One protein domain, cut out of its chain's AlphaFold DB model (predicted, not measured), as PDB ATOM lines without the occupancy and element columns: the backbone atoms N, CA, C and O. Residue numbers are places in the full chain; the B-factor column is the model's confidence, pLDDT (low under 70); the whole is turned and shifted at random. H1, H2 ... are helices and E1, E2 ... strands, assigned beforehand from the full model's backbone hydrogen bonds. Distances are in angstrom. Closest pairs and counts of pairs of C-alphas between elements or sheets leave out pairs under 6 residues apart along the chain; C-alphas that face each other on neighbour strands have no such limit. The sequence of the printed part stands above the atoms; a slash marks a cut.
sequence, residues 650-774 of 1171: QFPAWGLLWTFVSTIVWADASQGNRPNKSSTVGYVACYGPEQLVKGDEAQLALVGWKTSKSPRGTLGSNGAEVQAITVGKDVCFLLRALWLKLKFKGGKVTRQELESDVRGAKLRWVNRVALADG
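Overview. This is residues 650 to 774 of the 1171 residues of the protein "Hypothetical protein" of Symbiodinium sp. KB8 (UniProt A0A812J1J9). One long helix, H2, lies over one face of a three-stranded sheet and runs along its strands, covering E1 and E2 and near E3. A short helix, H3, packs crosswise on residues 733 to 740 of H2, away from the sheet, while the four-residue H1 and H4 only graze the sheet. The printed part has 125 residues, with four named helices and three named strands that follow along the chain as E1, E2, H1, E3, H2, H3, H4; the sheet order is E1 - E2 - E3, all antiparallel, and the class is mixed, helices and strands. It is only just compact, close to loose, with a radius of gyration of the C-alphas of 16.1 A and spans of 48 by 35 by 23 A.

Along the chain. Begin at Gln 650 and read on to C-alpha 661 at (22.039, -9.404, 31.297), where E1 starts; it runs through residues 661 to 670, 29.9 A long. E2 comes back through residues 680 to 689, 29.6 A. Next come H1, residues 691 to 694, and E3, residues 701 to 709, 25.5 A. Find C-alpha 717 at (47.619, -24.432, 18.510); from there H2 runs to residue 743, 38.6 A. H3 takes residues 754 to 760, 9.7 A, and H4 takes residues 771 to 774, ending at C-alpha 774 at (43.106, -22.351, 35.761).

Arrangement. Look first at the hairpin of E1 and E2, antiparallel at 163 degrees, where N 664 and O 686 are 2.9 A apart, within hydrogen-bond range. E2, the inner strand, is also antiparallel to E3, at 169 degrees, with N 685 and O 704 at 2.8 A. These make two layers, a helix on one face of a sheet: H2 is on the sheet at a height of 7.5 A, over E1 and E2. On the local plane H2 and E1 stand at 23 degrees, along the strands; their closest C-alphas, of Ala 669 and Glu 721, are 5.0 A apart. With residues 733 to 740 alone H2 touches H3, about perpendicular at 89 degrees; the closest C-alphas are those of Arg 736 and Val 758, 6.2 A. H3 is not on the sheet. H1 grazes the sheet with residues 691 to 693, and H4 with 771 to 772. In H2 and H3 every O i to N i+4 pair is within hydrogen-bond range; H1 and H4 are too short for such a pair.

Size, cuts and confidence. The two C-alphas farthest apart are those of Pro 675 and Gly 746, 49.3 A. The printed part has no cut, and no link is long. Mean pLDDT of the printed part is 87.0; look for values under 70 at residues 745 to 746 and 761 to 774.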
ATOM      1  N   GLN A 650      19.501 -25.460  35.867       85.00
ATOM      2  CA  GLN A 650      18.930 -24.313  36.563       85.00
ATOM      3  C   GLN A 650      19.045 -23.074  35.674       85.00
ATOM      4  O   GLN A 650      20.132 -22.725  35.216       85.00
ATOM      5  N   PHE A 651      17.919 -22.397  35.459       90.81
ATOM      6  CA  PHE A 651      17.857 -21.105  34.780       90.81
ATOM      7  C   PHE A 651      17.566 -20.030  35.838       90.81
ATOM      8  O   PHE A 651      16.400 -19.842  36.189       90.81
ATOM      9  N   PRO A 652      18.597 -19.383  36.417       92.56
ATOM     10  CA  PRO A 652      18.409 -18.401  37.479       92.56
ATOM     11  C   PRO A 652      17.598 -17.186  37.020       92.56
ATOM     12  O   PRO A 652      17.850 -16.601  35.966       92.56
ATOM     13  N   ALA A 653      16.646 -16.774  37.854       93.50
ATOM     14  CA  ALA A 653      15.901 -15.537  37.685       93.50
ATOM     15  C   ALA A 653      16.611 -14.407  38.450       93.50
ATOM     16  O   ALA A 653      16.321 -14.168  39.616       93.50
ATOM     17  N   TRP A 654      17.540 -13.701  37.799       95.25
ATOM     18  CA  TRP A 654      18.359 -12.660  38.448       95.25
ATOM     19  C   TRP A 654      17.593 -11.411  38.929       95.25
ATOM     20  O   TRP A 654      18.200 -10.529  39.521       95.25
ATOM     21  N   GLY A 655      16.305 -11.257  38.596       94.88
ATOM     22  CA  GLY A 655      15.523 -10.041  38.884       94.88
ATOM     23  C   GLY A 655      15.946  -8.781  38.105       94.88
ATOM     24  O   GLY A 655      15.317  -7.737  38.239       94.88
ATOM     25  N   LEU A 656      16.989  -8.865  37.274       94.06
ATOM     26  CA  LEU A 656      17.580  -7.722  36.577       94.06
ATOM     27  C   LEU A 656      16.807  -7.284  35.324       94.06
ATOM     28  O   LEU A 656      16.237  -8.096  34.589       94.06
ATOM     29  N   LEU A 657      16.914  -5.986  35.010       92.81
ATOM     30  CA  LEU A 657      16.577  -5.459  33.688       92.81
ATOM     31  C   LEU A 657      17.396  -6.170  32.601       92.81
ATOM     32  O   LEU A 657      18.562  -6.518  32.780       92.81
ATOM     33  N   TRP A 658      16.781  -6.356  31.434       89.38
ATOM     34  CA  TRP A 658      17.355  -7.130  30.328       89.38
ATOM     35  C   TRP A 658      18.652  -6.543  29.749       89.38
ATOM     36  O   TRP A 658      19.408  -7.279  29.118       89.38
ATOM     37  N   THR A 659      18.889  -5.251  29.980       91.06
ATOM     38  CA  THR A 659      20.101  -4.490  29.648       91.06
ATOM     39  C   THR A 659      21.299  -4.841  30.531       91.06
ATOM     40  O   THR A 659      22.431  -4.680  30.087       91.06
ATOM     41  N   PHE A 660      21.064  -5.341  31.751       94.38
ATOM     42  CA  PHE A 660      22.100  -5.810  32.678       94.38
ATOM     43  C   PHE A 660      22.370  -7.319  32.565       94.38
ATOM     44  O   PHE A 660      23.219  -7.844  33.284       94.38
ATOM     45  N   VAL A 661      21.680  -8.029  31.667       94.50
ATOM     46  CA  VAL A 661      22.039  -9.404  31.297       94.50
ATOM     47  C   VAL A 661      23.118  -9.346  30.220       94.50
ATOM     48  O   VAL A 661      22.939  -8.703  29.193       94.50
ATOM     49  N   SER A 662      24.235 -10.025  30.459       95.25
ATOM     50  CA  SER A 662      25.388 -10.157  29.568       95.25
ATOM     51  C   SER A 662      25.432 -11.536  28.908       95.25
ATOM     52  O   SER A 662      25.089 -12.542  29.529       95.25
ATOM     53  N   THR A 663      25.905 -11.591  27.660       96.50
ATOM     54  CA  THR A 663      26.189 -12.844  26.937       96.50
ATOM     55  C   THR A 663      27.678 -13.159  27.032       96.50
ATOM     56  O   THR A 663      28.495 -12.433  26.458       96.50
ATOM     57  N   ILE A 664      28.027 -14.255  27.705       96.69
ATOM     58  CA  ILE A 664      29.406 -14.724  27.869       96.69
ATOM     59  C   ILE A 664      29.583 -16.028  27.090       96.69
ATOM     60  O   ILE A 664      28.750 -16.929  27.173       96.69
ATOM     61  N   VAL A 665      30.662 -16.126  26.313       97.62
ATOM     62  CA  VAL A 665      31.028 -17.348  25.589       97.62
ATOM     63  C   VAL A 665      32.506 -17.612  25.816       97.62
ATOM     64  O   VAL A 665      33.346 -16.830  25.374       97.62
ATOM     65  N   TRP A 666      32.813 -18.718  26.486       97.81
ATOM     66  CA  TRP A 666      34.158 -19.282  26.514       97.81
ATOM     67  C   TRP A 666      34.326 -20.160  25.283       97.81
ATOM     68  O   TRP A 666      33.438 -20.953  24.971       97.81
ATOM     69  N   ALA A 667      35.455 -20.032  24.597       97.75
ATOM     70  CA  ALA A 667      35.826 -20.897  23.490       97.75
ATOM     71  C   ALA A 667      37.251 -21.409  23.700       97.75
ATOM     72  O   ALA A 667      38.105 -20.672  24.189       97.75
ATOM     73  N   ASP A 668      37.472 -22.668  23.347       97.56
ATOM     74  CA  ASP A 668      38.712 -23.399  23.598       97.56
ATOM     75  C   ASP A 668      39.051 -24.312  22.410       97.56
ATOM     76  O   ASP A 668      38.172 -24.714  21.632       97.56
ATOM     77  N   ALA A 669      40.334 -24.629  22.253       97.00
ATOM     78  CA  ALA A 669      40.849 -25.398  21.137       97.00
ATOM     79  C   ALA A 669      41.880 -26.438  21.578       97.00
ATOM     80  O   ALA A 669      42.879 -26.140  22.220       97.00
ATOM     81  N   SER A 670      41.678 -27.676  21.135       95.44
ATOM     82  CA  SER A 670      42.542 -28.804  21.465       95.44
ATOM     83  C   SER A 670      43.172 -29.349  20.182       95.44
ATOM     84  O   SER A 670      42.536 -30.090  19.421       95.44
ATOM     85  N   GLN A 671      44.408 -28.930  19.894       94.31
ATOM     86  CA  GLN A 671      45.176 -29.415  18.742       94.31
ATOM     87  C   GLN A 671      45.550 -30.893  18.934       94.31
ATOM     88  O   GLN A 671      45.854 -31.322  20.043       94.31
ATOM     89  N   GLY A 672      45.533 -31.693  17.864       90.19
ATOM     90  CA  GLY A 672      46.057 -33.067  17.881       90.19
ATOM     91  C   GLY A 672      45.233 -34.097  18.665       90.19
ATOM     92  O   GLY A 672      45.447 -35.290  18.484       90.19
ATOM     93  N   ASN A 673      44.258 -33.667  19.473       90.50
ATOM     94  CA  ASN A 673      43.436 -34.480  20.382       90.50
ATOM     95  C   ASN A 673      42.347 -35.322  19.668       90.50
ATOM     96  O   ASN A 673      41.221 -35.475  20.139       90.50
ATOM     97  N   ARG A 674      42.659 -35.834  18.475       87.12
ATOM     98  CA  ARG A 674      41.872 -36.819  17.721       87.12
ATOM     99  C   ARG A 674      42.848 -37.836  17.122       87.12
ATOM    100  O   ARG A 674      43.937 -37.430  16.724       87.12
ATOM    101  N   PRO A 675      42.485 -39.123  16.959       89.12
ATOM    102  CA  PRO A 675      43.408 -40.141  16.432       89.12
ATOM    103  C   PRO A 675      44.032 -39.795  15.067       89.12
ATOM    104  O   PRO A 675      45.175 -40.139  14.796       89.12
ATOM    105  N   ASN A 676      43.313 -39.041  14.230       91.31
ATOM    106  CA  ASN A 676      43.790 -38.525  12.942       91.31
ATOM    107  C   ASN A 676      44.563 -37.187  13.039       91.31
ATOM    108  O   ASN A 676      44.651 -36.460  12.052       91.31
ATOM    109  N   LYS A 677      45.045 -36.818  14.234       89.31
ATOM    110  CA  LYS A 677      45.720 -35.554  14.587       89.31
ATOM    111  C   LYS A 677      44.932 -34.264  14.293       89.31
ATOM    112  O   LYS A 677      45.478 -33.175  14.450       89.31
ATOM    113  N   SER A 678      43.657 -34.338  13.895       91.19
ATOM    114  CA  SER A 678      42.867 -33.133  13.597       91.19
ATOM    115  C   SER A 678      42.411 -32.407  14.868       91.19
ATOM    116  O   SER A 678      41.999 -33.027  15.846       91.19
ATOM    117  N   SER A 679      42.484 -31.078  14.849       94.69
ATOM    118  CA  SER A 679      42.128 -30.231  15.989       94.69
ATOM    119  C   SER A 679      40.629 -30.290  16.315       94.69
ATOM    120  O   SER A 679      39.775 -30.426  15.433       94.69
ATOM    121  N   THR A 680      40.303 -30.136  17.594       96.50
ATOM    122  CA  THR A 680      38.939 -29.948  18.105       96.50
ATOM    123  C   THR A 680      38.762 -28.490  18.517       96.50
ATOM    124  O   THR A 680      39.670 -27.915  19.109       96.50
ATOM    125  N   VAL A 681      37.598 -27.907  18.232       97.44
ATOM    126  CA  VAL A 681      37.175 -26.606  18.776       97.44
ATOM    127  C   VAL A 681      35.912 -26.801  19.603       97.44
ATOM    128  O   VAL A 681      35.042 -27.599  19.232       97.44
ATOM    129  N   GLY A 682      35.800 -26.087  20.716       97.06
ATOM    130  CA  GLY A 682      34.633 -26.130  21.584       97.06
ATOM    131  C   GLY A 682      34.256 -24.760  22.128       97.06
ATOM    132  O   GLY A 682      35.062 -23.831  22.122       97.06
ATOM    133  N   TYR A 683      33.016 -24.639  22.592       97.88
ATOM    134  CA  TYR A 683      32.549 -23.467  23.324       97.88
ATOM    135  C   TYR A 683      31.519 -23.829  24.393       97.88
ATOM    136  O   TYR A 683      30.777 -24.808  24.266       97.88
ATOM    137  N   VAL A 684      31.438 -22.974  25.410       97.81
ATOM    138  CA  VAL A 684      30.395 -22.939  26.440       97.81
ATOM    139  C   VAL A 684      29.808 -21.531  26.437       97.81
ATOM    140  O   VAL A 684      30.544 -20.555  26.570       97.81
ATOM    141  N   ALA A 685      28.496 -21.419  26.251       97.81
ATOM    142  CA  ALA A 685      27.793 -20.153  26.092       97.81
ATOM    143  C   ALA A 685      26.710 -19.982  27.167       97.81
ATOM    144  O   ALA A 685      25.822 -20.826  27.318       97.81
ATOM    145  N   CYS A 686      26.777 -18.863  27.886       97.44
ATOM    146  CA  CYS A 686      25.926 -18.547  29.027       97.44
ATOM    147  C   CYS A 686      25.352 -17.127  28.939       97.44
ATOM    148  O   CYS A 686      25.962 -16.217  28.370       97.44
ATOM    149  N   TYR A 687      24.212 -16.925  29.594       96.88
ATOM    150  CA  TYR A 687      23.791 -15.604  30.057       96.88
ATOM    151  C   TYR A 687      24.172 -15.443  31.538       96.88
ATOM    152  O   TYR A 687      24.175 -16.419  32.291       96.88
ATOM    153  N   GLY A 688      24.473 -14.218  31.960       96.81
ATOM    154  CA  GLY A 688      24.767 -13.856  33.350       96.81
ATOM    155  C   GLY A 688      24.486 -12.376  33.611       96.81
ATOM    156  O   GLY A 688      24.162 -11.656  32.669       96.81
ATOM    157  N   PRO A 689      24.611 -11.883  34.851       96.88
ATOM    158  CA  PRO A 689      24.532 -10.453  35.142       96.88
ATOM    159  C   PRO A 689      25.810  -9.712  34.704       96.88
ATOM    160  O   PRO A 689      26.887 -10.303  34.615       96.88
ATOM    161  N   GLU A 690      25.722  -8.394  34.488       95.44
ATOM    162  CA  GLU A 690      26.869  -7.530  34.134       95.44
ATOM    163  C   GLU A 690      27.993  -7.544  35.195       95.44
ATOM    164  O   GLU A 690      29.147  -7.259  34.886       95.44
ATOM    165  N   GLN A 691      27.690  -7.938  36.433       95.44
ATOM    166  CA  GLN A 691      28.660  -8.203  37.507       95.44
ATOM    167  C   GLN A 691      29.836  -9.089  37.035       95.44
ATOM    168  O   GLN A 691      31.002  -8.723  37.197       95.44
ATOM    169  N   LEU A 692      29.558 -10.164  36.285       95.19
ATOM    170  CA  LEU A 692      30.605 -11.054  35.759       95.19
ATOM    171  C   LEU A 692      31.555 -10.362  34.758       95.19
ATOM    172  O   LEU A 692      32.679 -10.808  34.529       95.19
ATOM    173  N   VAL A 693      31.118  -9.257  34.150       92.25
ATOM    174  CA  VAL A 693      31.934  -8.438  33.244       92.25
ATOM    175  C   VAL A 693      32.890  -7.530  34.016       92.25
ATOM    176  O   VAL A 693      34.003  -7.276  33.551       92.25
ATOM    177  N   LYS A 694      32.477  -7.057  35.197       93.25
ATOM    178  CA  LYS A 694      33.331  -6.294  36.123       93.25
ATOM    179  C   LYS A 694      34.415  -7.192  36.727       93.25
ATOM    180  O   LYS A 694      35.533  -6.739  36.956       93.25
ATOM    181  N   GLY A 695      34.121  -8.486  36.845       94.44
ATOM    182  CA  GLY A 695      34.993  -9.508  37.420       94.44
ATOM    183  C   GLY A 695      34.439 -10.115  38.707       94.44
ATOM    184  O   GLY A 695      35.106 -10.965  39.284       94.44
ATOM    185  N   ASP A 696      33.244  -9.693  39.120       96.31
ATOM    186  CA  ASP A 696      32.533 -10.209  40.284       96.31
ATOM    187  C   ASP A 696      32.050 -11.649  40.011       96.31
ATOM    188  O   ASP A 696      31.669 -11.989  38.885       96.31
ATOM    189  N   GLU A 697      32.013 -12.504  41.034       95.56
ATOM    190  CA  GLU A 697      31.421 -13.839  40.902       95.56
ATOM    191  C   GLU A 697      29.892 -13.758  40.788       95.56
ATOM    192  O   GLU A 697      29.235 -13.008  41.511       95.56
ATOM    193  N   ALA A 698      29.306 -14.534  39.871       96.38
ATOM    194  CA  ALA A 698      27.867 -14.514  39.634       96.38
ATOM    195  C   ALA A 698      27.325 -15.829  39.057       96.38
ATOM    196  O   ALA A 698      27.996 -16.521  38.290       96.38
ATOM    197  N   GLN A 699      26.064 -16.142  39.373       96.06
ATOM    198  CA  GLN A 699      25.385 -17.328  38.852       96.06
ATOM    199  C   GLN A 699      25.057 -17.179  37.357       96.06
ATOM    200  O   GLN A 699      24.507 -16.165  36.921       96.06
ATOM    201  N   LEU A 700      25.352 -18.222  36.582       96.75
ATOM    202  CA  LEU A 700      25.227 -18.252  35.124       96.75
ATOM    203  C   LEU A 700      24.103 -19.192  34.675       96.75
ATOM    204  O   LEU A 700      23.972 -20.302  35.184       96.75
ATOM    205  N   ALA A 701      23.333 -18.770  33.672       96.06
ATOM    206  CA  ALA A 701      22.386 -19.624  32.966       96.06
ATOM    207  C   ALA A 701      23.080 -20.226  31.738       96.06
ATOM    208  O   ALA A 701      23.416 -19.504  30.796       96.06
ATOM    209  N   LEU A 702      23.293 -21.542  31.742       96.25
ATOM    210  CA  LEU A 702      23.916 -22.262  30.631       96.25
ATOM    211  C   LEU A 702      22.939 -22.366  29.450       96.25
ATOM    212  O   LEU A 702      21.910 -23.032  29.543       96.25
ATOM    213  N   VAL A 703      23.259 -21.695  28.341       96.12
ATOM    214  CA  VAL A 703      22.391 -21.597  27.150       96.12
ATOM    215  C   VAL A 703      22.699 -22.706  26.151       96.12
ATOM    216  O   VAL A 703      21.798 -23.254  25.522       96.12
ATOM    217  N   GLY A 704      23.976 -23.058  26.010       95.88
ATOM    218  CA  GLY A 704      24.403 -24.159  25.159       95.88
ATOM    219  C   GLY A 704      25.911 -24.354  25.171       95.88
ATOM    220  O   GLY A 704      26.677 -23.471  25.547       95.88
ATOM    221  N   TRP A 705      26.344 -25.528  24.730       97.19
ATOM    222  CA  TRP A 705      27.751 -25.857  24.541       97.19
ATOM    223  C   TRP A 705      27.905 -26.760  23.319       97.19
ATOM    224  O   TRP A 705      26.981 -27.490  22.950       97.19
ATOM    225  N   LYS A 706      29.073 -26.717  22.681       96.25
ATOM    226  CA  LYS A 706      29.402 -27.570  21.533       96.25
ATOM    227  C   LYS A 706      30.868 -27.964  21.602       96.25
ATOM    228  O   LYS A 706      31.710 -27.182  22.023       96.25
ATOM    229  N   THR A 707      31.163 -29.172  21.143       96.12
ATOM    230  CA  THR A 707      32.510 -29.597  20.765       96.12
ATOM    231  C   THR A 707      32.420 -30.206  19.373       96.12
ATOM    232  O   THR A 707      31.492 -30.960  19.073       96.12
ATOM    233  N   SER A 708      33.326 -29.815  18.486       95.44
ATOM    234  CA  SER A 708      33.295 -30.180  17.070       95.44
ATOM    235  C   SER A 708      34.706 -30.271  16.500       95.44
ATOM    236  O   SER A 708      35.669 -29.766  17.076       95.44
ATOM    237  N   LYS A 709      34.849 -30.930  15.348       95.81
ATOM    238  CA  LYS A 709      36.095 -30.862  14.581       95.81
ATOM    239  C   LYS A 709      36.353 -29.397  14.202       95.81
ATOM    240  O   LYS A 709      35.416 -28.681  13.856       95.81
ATOM    241  N   SER A 710      37.608 -28.964  14.265       95.69
ATOM    242  CA  SER A 710      38.050 -27.689  13.692       95.69
ATOM    243  C   SER A 710      37.629 -27.610  12.209       95.69
ATOM    244  O   SER A 710      37.917 -28.555  11.464       95.69
ATOM    245  N   PRO A 711      36.954 -26.528  11.761       92.88
ATOM    246  CA  PRO A 711      36.488 -26.394  10.377       92.88
ATOM    247  C   PRO A 711      37.588 -26.487   9.310       92.88
ATOM    248  O   PRO A 711      37.317 -26.915   8.192       92.88
ATOM    249  N   ARG A 712      38.832 -26.111   9.637       92.62
ATOM    250  CA  ARG A 712      40.009 -26.294   8.771       92.62
ATOM    251  C   ARG A 712      41.163 -26.826   9.612       92.62
ATOM    252  O   ARG A 712      41.612 -26.111  10.500       92.62
ATOM    253  N   GLY A 713      41.654 -28.036   9.331       92.69
ATOM    254  CA  GLY A 713      42.707 -28.676  10.134       92.69
ATOM    255  C   GLY A 713      43.924 -27.768  10.349       92.69
ATOM    256  O   GLY A 713      44.470 -27.230   9.388       92.69
ATOM    257  N   THR A 714      44.326 -27.574  11.609       92.31
ATOM    258  CA  THR A 714      45.333 -26.571  11.983       92.31
ATOM    259  C   THR A 714      46.683 -27.206  12.280       92.31
ATOM    260  O   THR A 714      46.786 -28.170  13.038       92.31
ATOM    261  N   LEU A 715      47.738 -26.636  11.698       90.12
ATOM    262  CA  LEU A 715      49.115 -27.106  11.886       90.12
ATOM    263  C   LEU A 715      49.722 -26.666  13.232       90.12
ATOM    264  O   LEU A 715      50.700 -27.259  13.676       90.12
ATOM    265  N   GLY A 716      49.118 -25.683  13.911       93.56
ATOM    266  CA  GLY A 716      49.507 -25.212  15.246       93.56
ATOM    267  C   GLY A 716      48.307 -24.915  16.154       93.56
ATOM    268  O   GLY A 716      47.165 -24.821  15.678       93.56
ATOM    269  N   SER A 717      48.585 -24.745  17.448       93.88
ATOM    270  CA  SER A 717      47.619 -24.432  18.510       93.88
ATOM    271  C   SER A 717      46.974 -23.067  18.297       93.88
ATOM    272  O   SER A 717      45.755 -22.994  18.194       93.88
ATOM    273  N   ASN A 718      47.774 -22.029  18.027       95.50
ATOM    274  CA  ASN A 718      47.304 -20.664  17.761       95.50
ATOM    275  C   ASN A 718      46.260 -20.633  16.626       95.50
ATOM    276  O   ASN A 718      45.273 -19.906  16.682       95.50
ATOM    277  N   GLY A 719      46.441 -21.463  15.589       95.25
ATOM    278  CA  GLY A 719      45.473 -21.589  14.494       95.25
ATOM    279  C   GLY A 719      44.163 -22.269  14.913       95.25
ATOM    280  O   GLY A 719      43.107 -21.954  14.364       95.25
ATOM    281  N   ALA A 720      44.220 -23.192  15.879       95.50
ATOM    282  CA  ALA A 720      43.050 -23.830  16.477       95.50
ATOM    283  C   ALA A 720      42.304 -22.848  17.397       95.50
ATOM    284  O   ALA A 720      41.086 -22.715  17.290       95.50
ATOM    285  N   GLU A 721      43.041 -22.119  18.237       95.62
ATOM    286  CA  GLU A 721      42.540 -21.087  19.152       95.62
ATOM    287  C   GLU A 721      41.833 -19.961  18.389       95.62
ATOM    288  O   GLU A 721      40.689 -19.640  18.696       95.62
ATOM    289  N   VAL A 722      42.444 -19.427  17.323       96.81
ATOM    290  CA  VAL A 722      41.822 -18.409  16.458       96.81
ATOM    291  C   VAL A 722      40.506 -18.915  15.846       96.81
ATOM    292  O   VAL A 722      39.528 -18.166  15.785       96.81
ATOM    293  N   GLN A 723      40.428 -20.187  15.439       96.06
ATOM    294  CA  GLN A 723      39.170 -20.779  14.966       96.06
ATOM    295  C   GLN A 723      38.133 -20.939  16.083       96.06
ATOM    296  O   GLN A 723      36.967 -20.619  15.859       96.06
ATOM    297  N   ALA A 724      38.527 -21.390  17.277       97.12
ATOM    298  CA  ALA A 724      37.616 -21.497  18.415       97.12
ATOM    299  C   ALA A 724      37.069 -20.123  18.828       97.12
ATOM    300  O   ALA A 724      35.857 -19.968  18.954       97.12
ATOM    301  N   ILE A 725      37.932 -19.110  18.943       97.44
ATOM    302  CA  ILE A 725      37.550 -17.724  19.252       97.44
ATOM    303  C   ILE A 725      36.605 -17.162  18.183       97.44
ATOM    304  O   ILE A 725      35.633 -16.493  18.528       97.44
ATOM    305  N   THR A 726      36.825 -17.474  16.902       97.31
ATOM    306  CA  THR A 726      35.924 -17.057  15.813       97.31
ATOM    307  C   THR A 726      34.543 -17.702  15.969       97.31
ATOM    308  O   THR A 726      33.546 -16.989  16.055       97.31
ATOM    309  N   VAL A 727      34.475 -19.028  16.136       96.94
ATOM    310  CA  VAL A 727      33.205 -19.746  16.359       96.94
ATOM    311  C   VAL A 727      32.494 -19.258  17.632       96.94
ATOM    312  O   VAL A 727      31.279 -19.065  17.629       96.94
ATOM    313  N   GLY A 728      33.231 -19.003  18.716       97.19
ATOM    314  CA  GLY A 728      32.687 -18.455  19.961       97.19
ATOM    315  C   GLY A 728      32.150 -17.028  19.811       97.19
ATOM    316  O   GLY A 728      31.115 -16.695  20.395       97.19
ATOM    317  N   LYS A 729      32.800 -16.193  18.991       97.00
ATOM    318  CA  LYS A 729      32.340 -14.838  18.654       97.00
ATOM    319  C   LYS A 729      31.042 -14.876  17.842       97.00
ATOM    320  O   LYS A 729      30.112 -14.144  18.183       97.00
ATOM    321  N   ASP A 730      30.946 -15.758  16.848       96.75
ATOM    322  CA  ASP A 730      29.736 -15.936  16.033       96.75
ATOM    323  C   ASP A 730      28.550 -16.404  16.893       96.75
ATOM    324  O   ASP A 730      27.458 -15.834  16.833       96.75
ATOM    325  N   VAL A 731      28.775 -17.379  17.782       97.25
ATOM    326  CA  VAL A 731      27.775 -17.835  18.765       97.25
ATOM    327  C   VAL A 731      27.368 -16.704  19.713       97.25
ATOM    328  O   VAL A 731      26.182 -16.534  19.992       97.25
ATOM    329  N   CYS A 732      28.322 -15.893  20.181       96.50
ATOM    330  CA  CYS A 732      28.029 -14.742  21.033       96.50
ATOM    331  C   CYS A 732      27.132 -13.721  20.311       96.50
ATOM    332  O   CYS A 732      26.147 -13.263  20.891       96.50
ATOM    333  N   PHE A 733      27.420 -13.411  19.042       95.75
ATOM    334  CA  PHE A 733      26.592 -12.536  18.204       95.75
ATOM    335  C   PHE A 733      25.170 -13.091  18.021       95.75
ATOM    336  O   PHE A 733      24.196 -12.384  18.282       95.75
ATOM    337  N   LEU A 734      25.039 -14.371  17.660       95.50
ATOM    338  CA  LEU A 734      23.740 -15.025  17.466       95.50
ATOM    339  C   LEU A 734      22.895 -15.056  18.750       95.50
ATOM    340  O   LEU A 734      21.685 -14.837  18.691       95.50
ATOM    341  N   LEU A 735      23.511 -15.267  19.916       95.75
ATOM    342  CA  LEU A 735      22.806 -15.222  21.200       95.75
ATOM    343  C   LEU A 735      22.365 -13.802  21.584       95.75
ATOM    344  O   LEU A 735      21.268 -13.631  22.108       95.75
ATOM    345  N   ARG A 736      23.147 -12.764  21.266       94.19
ATOM    346  CA  ARG A 736      22.724 -11.359  21.448       94.19
ATOM    347  C   ARG A 736      21.531 -11.016  20.552       94.19
ATOM    348  O   ARG A 736      20.555 -10.448  21.034       94.19
ATOM    349  N   ALA A 737      21.579 -11.426  19.283       92.88
ATOM    350  CA  ALA A 737      20.478 -11.275  18.331       92.88
ATOM    351  C   ALA A 737      19.200 -12.004  18.799       92.88
ATOM    352  O   ALA A 737      18.096 -11.466  18.703       92.88
ATOM    353  N   LEU A 738      19.347 -13.209  19.363       93.06
ATOM    354  CA  LEU A 738      18.249 -13.959  19.972       93.06
ATOM    355  C   LEU A 738      17.684 -13.245  21.211       93.06
ATOM    356  O   LEU A 738      16.467 -13.131  21.334       93.06
ATOM    357  N   TRP A 739      18.539 -12.737  22.104       91.44
ATOM    358  CA  TRP A 739      18.117 -12.005  23.303       91.44
ATOM    359  C   TRP A 739      17.336 -10.735  22.948       91.44
ATOM    360  O   TRP A 739      16.237 -10.536  23.462       91.44
ATOM    361  N   LEU A 740      17.835  -9.940  21.994       90.50
ATOM    362  CA  LEU A 740      17.121  -8.792  21.423       90.50
ATOM    363  C   LEU A 740      15.738  -9.192  20.905       90.50
ATOM    364  O   LEU A 740      14.733  -8.636  21.346       90.50
ATOM    365  N   LYS A 741      15.663 -10.212  20.043       90.25
ATOM    366  CA  LYS A 741      14.401 -10.695  19.460       90.25
ATOM    367  C   LYS A 741      13.401 -11.220  20.504       90.25
ATOM    368  O   LYS A 741      12.197 -11.164  20.272       90.25
ATOM    369  N   LEU A 742      13.873 -11.718  21.649       88.75
ATOM    370  CA  LEU A 742      13.025 -12.146  22.771       88.75
ATOM    371  C   LEU A 742      12.530 -10.978  23.646       88.75
ATOM    372  O   LEU A 742      11.523 -11.128  24.342       88.75
ATOM    373  N   LYS A 743      13.223  -9.830  23.638       83.62
ATOM    374  CA  LYS A 743      12.857  -8.632  24.417       83.62
ATOM    375  C   LYS A 743      12.014  -7.649  23.609       83.62
ATOM    376  O   LYS A 743      10.989  -7.191  24.109       83.62
ATOM    377  N   PHE A 744      12.362  -7.416  22.346       78.12
ATOM    378  CA  PHE A 744      11.537  -6.687  21.384       78.12
ATOM    379  C   PHE A 744      10.352  -7.552  20.919       78.12
ATOM    380  O   PHE A 744      10.324  -8.045  19.792       78.12
ATOM    381  N   LYS A 745       9.350  -7.730  21.794       60.19
ATOM    382  CA  LYS A 745       8.092  -8.473  21.551       60.19
ATOM    383  C   LYS A 745       7.180  -7.786  20.510       60.19
ATOM    384  O   LYS A 745       6.072  -7.369  20.824       60.19
ATOM    385  N   GLY A 746       7.655  -7.655  19.275       69.69
ATOM    386  CA  GLY A 746       6.969  -6.972  18.170       69.69
ATOM    387  C   GLY A 746       7.907  -6.142  17.288       69.69
ATOM    388  O   GLY A 746       7.584  -5.886  16.130       69.69
ATOM    389  N   GLY A 747       9.091  -5.780  17.794       73.81
ATOM    390  CA  GLY A 747      10.110  -5.081  17.015       73.81
ATOM    391  C   GLY A 747      10.636  -5.960  15.881       73.81
ATOM    392  O   GLY A 747      11.161  -7.055  16.110       73.81
ATOM    393  N   LYS A 748      10.499  -5.485  14.641       79.31
ATOM    394  CA  LYS A 748      11.093  -6.129  13.467       79.31
ATOM    395  C   LYS A 748      12.587  -5.820  13.443       79.31
ATOM    396  O   LYS A 748      12.986  -4.858  12.806       79.31
ATOM    397  N   VAL A 749      13.400  -6.652  14.091       81.81
ATOM    398  CA  VAL A 749      14.865  -6.593  13.954       81.81
ATOM    399  C   VAL A 749      15.221  -6.787  12.474       81.81
ATOM    400  O   VAL A 749      15.141  -7.909  11.958       81.81
ATOM    401  N   THR A 750      15.545  -5.706  11.759       87.44
ATOM    402  CA  THR A 750      15.941  -5.790  10.348       87.44
ATOM    403  C   THR A 750      17.400  -6.219  10.236       87.44
ATOM    404  O   THR A 750      18.186  -6.101  11.172       87.44
ATOM    405  N   ARG A 751      17.810  -6.713   9.062       85.75
ATOM    406  CA  ARG A 751      19.216  -7.078   8.827       85.75
ATOM    407  C   ARG A 751      20.157  -5.861   8.825       85.75
ATOM    408  O   ARG A 751      21.355  -6.047   9.009       85.75
ATOM    409  N   GLN A 752      19.632  -4.658   8.589       88.88
ATOM    410  CA  GLN A 752      20.407  -3.416   8.571       88.88
ATOM    411  C   GLN A 752      20.631  -2.900   9.999       88.88
ATOM    412  O   GLN A 752      21.762  -2.597  10.363       88.88
ATOM    413  N   GLU A 753      19.581  -2.895  10.822       88.12
ATOM    414  CA  GLU A 753      19.641  -2.416  12.209       88.12
ATOM    415  C   GLU A 753      20.227  -3.457  13.175       88.12
ATOM    416  O   GLU A 753      20.804  -3.081  14.186       88.12
ATOM    417  N   LEU A 754      20.185  -4.759  12.854       87.12
ATOM    418  CA  LEU A 754      20.677  -5.829  13.737       87.12
ATOM    419  C   LEU A 754      22.086  -5.569  14.299       87.12
ATOM    420  O   LEU A 754      22.347  -5.906  15.452       87.12
ATOM    421  N   GLU A 755      23.009  -4.997  13.518       87.56
ATOM    422  CA  GLU A 755      24.345  -4.697  14.040       87.56
ATOM    423  C   GLU A 755      24.357  -3.466  14.962       87.56
ATOM    424  O   GLU A 755      25.013  -3.511  16.005       87.56
ATOM    425  N   SER A 756      23.607  -2.400  14.653       87.94
ATOM    426  CA  SER A 756      23.438  -1.271  15.579       87.94
ATOM    427  C   SER A 756      22.706  -1.687  16.856       87.94
ATOM    428  O   SER A 756      23.109  -1.262  17.934       87.94
ATOM    429  N   ASP A 757      21.728  -2.587  16.774       86.44
ATOM    430  CA  ASP A 757      20.966  -3.097  17.917       86.44
ATOM    431  C   ASP A 757      21.844  -3.976  18.823       86.44
ATOM    432  O   ASP A 757      21.839  -3.827  20.046       86.44
ATOM    433  N   VAL A 758      22.652  -4.868  18.233       87.25
ATOM    434  CA  VAL A 758      23.598  -5.740  18.960       87.25
ATOM    435  C   VAL A 758      24.775  -4.955  19.560       87.25
ATOM    436  O   VAL A 758      25.350  -5.403  20.556       87.25
ATOM    437  N   ARG A 759      25.130  -3.794  18.988       83.19
ATOM    438  CA  ARG A 759      26.118  -2.849  19.547       83.19
ATOM    439  C   ARG A 759      25.515  -1.917  20.612       83.19
ATOM    440  O   ARG A 759      26.191  -1.609  21.588       83.19
ATOM    441  N   GLY A 760      24.280  -1.452  20.408       76.56
ATOM    442  CA  GLY A 760      23.581  -0.476  21.252       76.56
ATOM    443  C   GLY A 760      22.976  -1.090  22.514       76.56
ATOM    444  O   GLY A 760      22.999  -0.473  23.581       76.56
ATOM    445  N   ALA A 761      22.526  -2.345  22.446       68.12
ATOM    446  CA  ALA A 761      22.343  -3.144  23.646       68.12
ATOM    447  C   ALA A 761      23.698  -3.299  24.352       68.12
ATOM    448  O   ALA A 761      24.648  -3.829  23.777       68.12
ATOM    449  N   LYS A 762      23.771  -2.874  25.622       54.59
ATOM    450  CA  LYS A 762      24.993  -2.748  26.452       54.59
ATOM    451  C   LYS A 762      25.683  -4.077  26.831       54.59
ATOM    452  O   LYS A 762      26.442  -4.152  27.794       54.59
ATOM    453  N   LEU A 763      25.446  -5.119  26.040       54.62
ATOM    454  CA  LEU A 763      26.009  -6.462  26.095       54.62
ATOM    455  C   LEU A 763      27.534  -6.402  25.890       54.62
ATOM    456  O   LEU A 763      28.045  -6.599  24.788       54.62
ATOM    457  N   ARG A 764      28.309  -6.150  26.944       50.72
ATOM    458  CA  ARG A 764      29.779  -6.225  26.878       50.72
ATOM    459  C   ARG A 764      30.240  -7.644  26.515       50.72
ATOM    460  O   ARG A 764      29.576  -8.626  26.839       50.72
ATOM    461  N   TRP A 765      31.350  -7.765  25.786       46.28
ATOM    462  CA  TRP A 765      31.971  -9.056  25.456       46.28
ATOM    463  C   TRP A 765      33.188  -9.277  26.354       46.28
ATOM    464  O   TRP A 765      34.103  -8.457  26.362       46.28
ATOM    465  N   VAL A 766      33.195 -10.370  27.121       46.69
ATOM    466  CA  VAL A 766      34.308 -10.727  28.015       46.69
ATOM    467  C   VAL A 766      35.207 -11.733  27.310       46.69
ATOM    468  O   VAL A 766      35.004 -12.940  27.418       46.69
ATOM    469  N   ASN A 767      36.218 -11.242  26.597       40.69
ATOM    470  CA  ASN A 767      37.284 -12.096  26.083       40.69
ATOM    471  C   ASN A 767      38.398 -12.238  27.135       40.69
ATOM    472  O   ASN A 767      39.349 -11.460  27.148       40.69
ATOM    473  N   ARG A 768      38.268 -13.214  28.043       44.78
ATOM    474  CA  ARG A 768      39.336 -13.605  28.981       44.78
ATOM    475  C   ARG A 768      39.880 -14.988  28.615       44.78
ATOM    476  O   ARG A 768      39.443 -15.997  29.161       44.78
ATOM    477  N   VAL A 769      40.892 -15.007  27.744       35.34
ATOM    478  CA  VAL A 769      41.688 -16.207  27.394       35.34
ATOM    479  C   VAL A 769      42.293 -16.882  28.642       35.34
ATOM    480  O   VAL A 769      42.417 -18.101  28.702       35.34
ATOM    481  N   ALA A 770      42.581 -16.099  29.689       27.33
ATOM    482  CA  ALA A 770      43.231 -16.536  30.929       27.33
ATOM    483  C   ALA A 770      42.501 -17.632  31.744       27.33
ATOM    484  O   ALA A 770      43.086 -18.169  32.681       27.33
ATOM    485  N   LEU A 771      41.248 -17.987  31.431       37.06
ATOM    486  CA  LEU A 771      40.497 -18.992  32.205       37.06
ATOM    487  C   LEU A 771      40.879 -20.449  31.861       37.06
ATOM    488  O   LEU A 771      40.668 -21.345  32.677       37.06
ATOM    489  N   ALA A 772      41.514 -20.692  30.707       33.97
ATOM    490  CA  ALA A 772      42.073 -22.004  30.354       33.97
ATOM    491  C   ALA A 772      43.246 -22.411  31.273       33.97
ATOM    492  O   ALA A 772      43.428 -23.588  31.599       33.97
ATOM    493  N   ASP A 773      44.001 -21.421  31.746       28.33
ATOM    494  CA  ASP A 773      45.180 -21.584  32.597       28.33
ATOM    495  C   ASP A 773      44.816 -22.159  33.982       28.33
ATOM    496  O   ASP A 773      45.551 -22.967  34.547       28.33
ATOM    497  N   GLY A 774      43.632 -21.809  34.504       27.59
ATOM    498  CA  GLY A 774      43.106 -22.351  35.761       27.59
ATOM    499  C   GLY A 774      42.618 -23.799  35.652       27.59
ATOM    500  O   GLY A 774      42.816 -24.586  36.573       27.59
TER     501      GLY A 774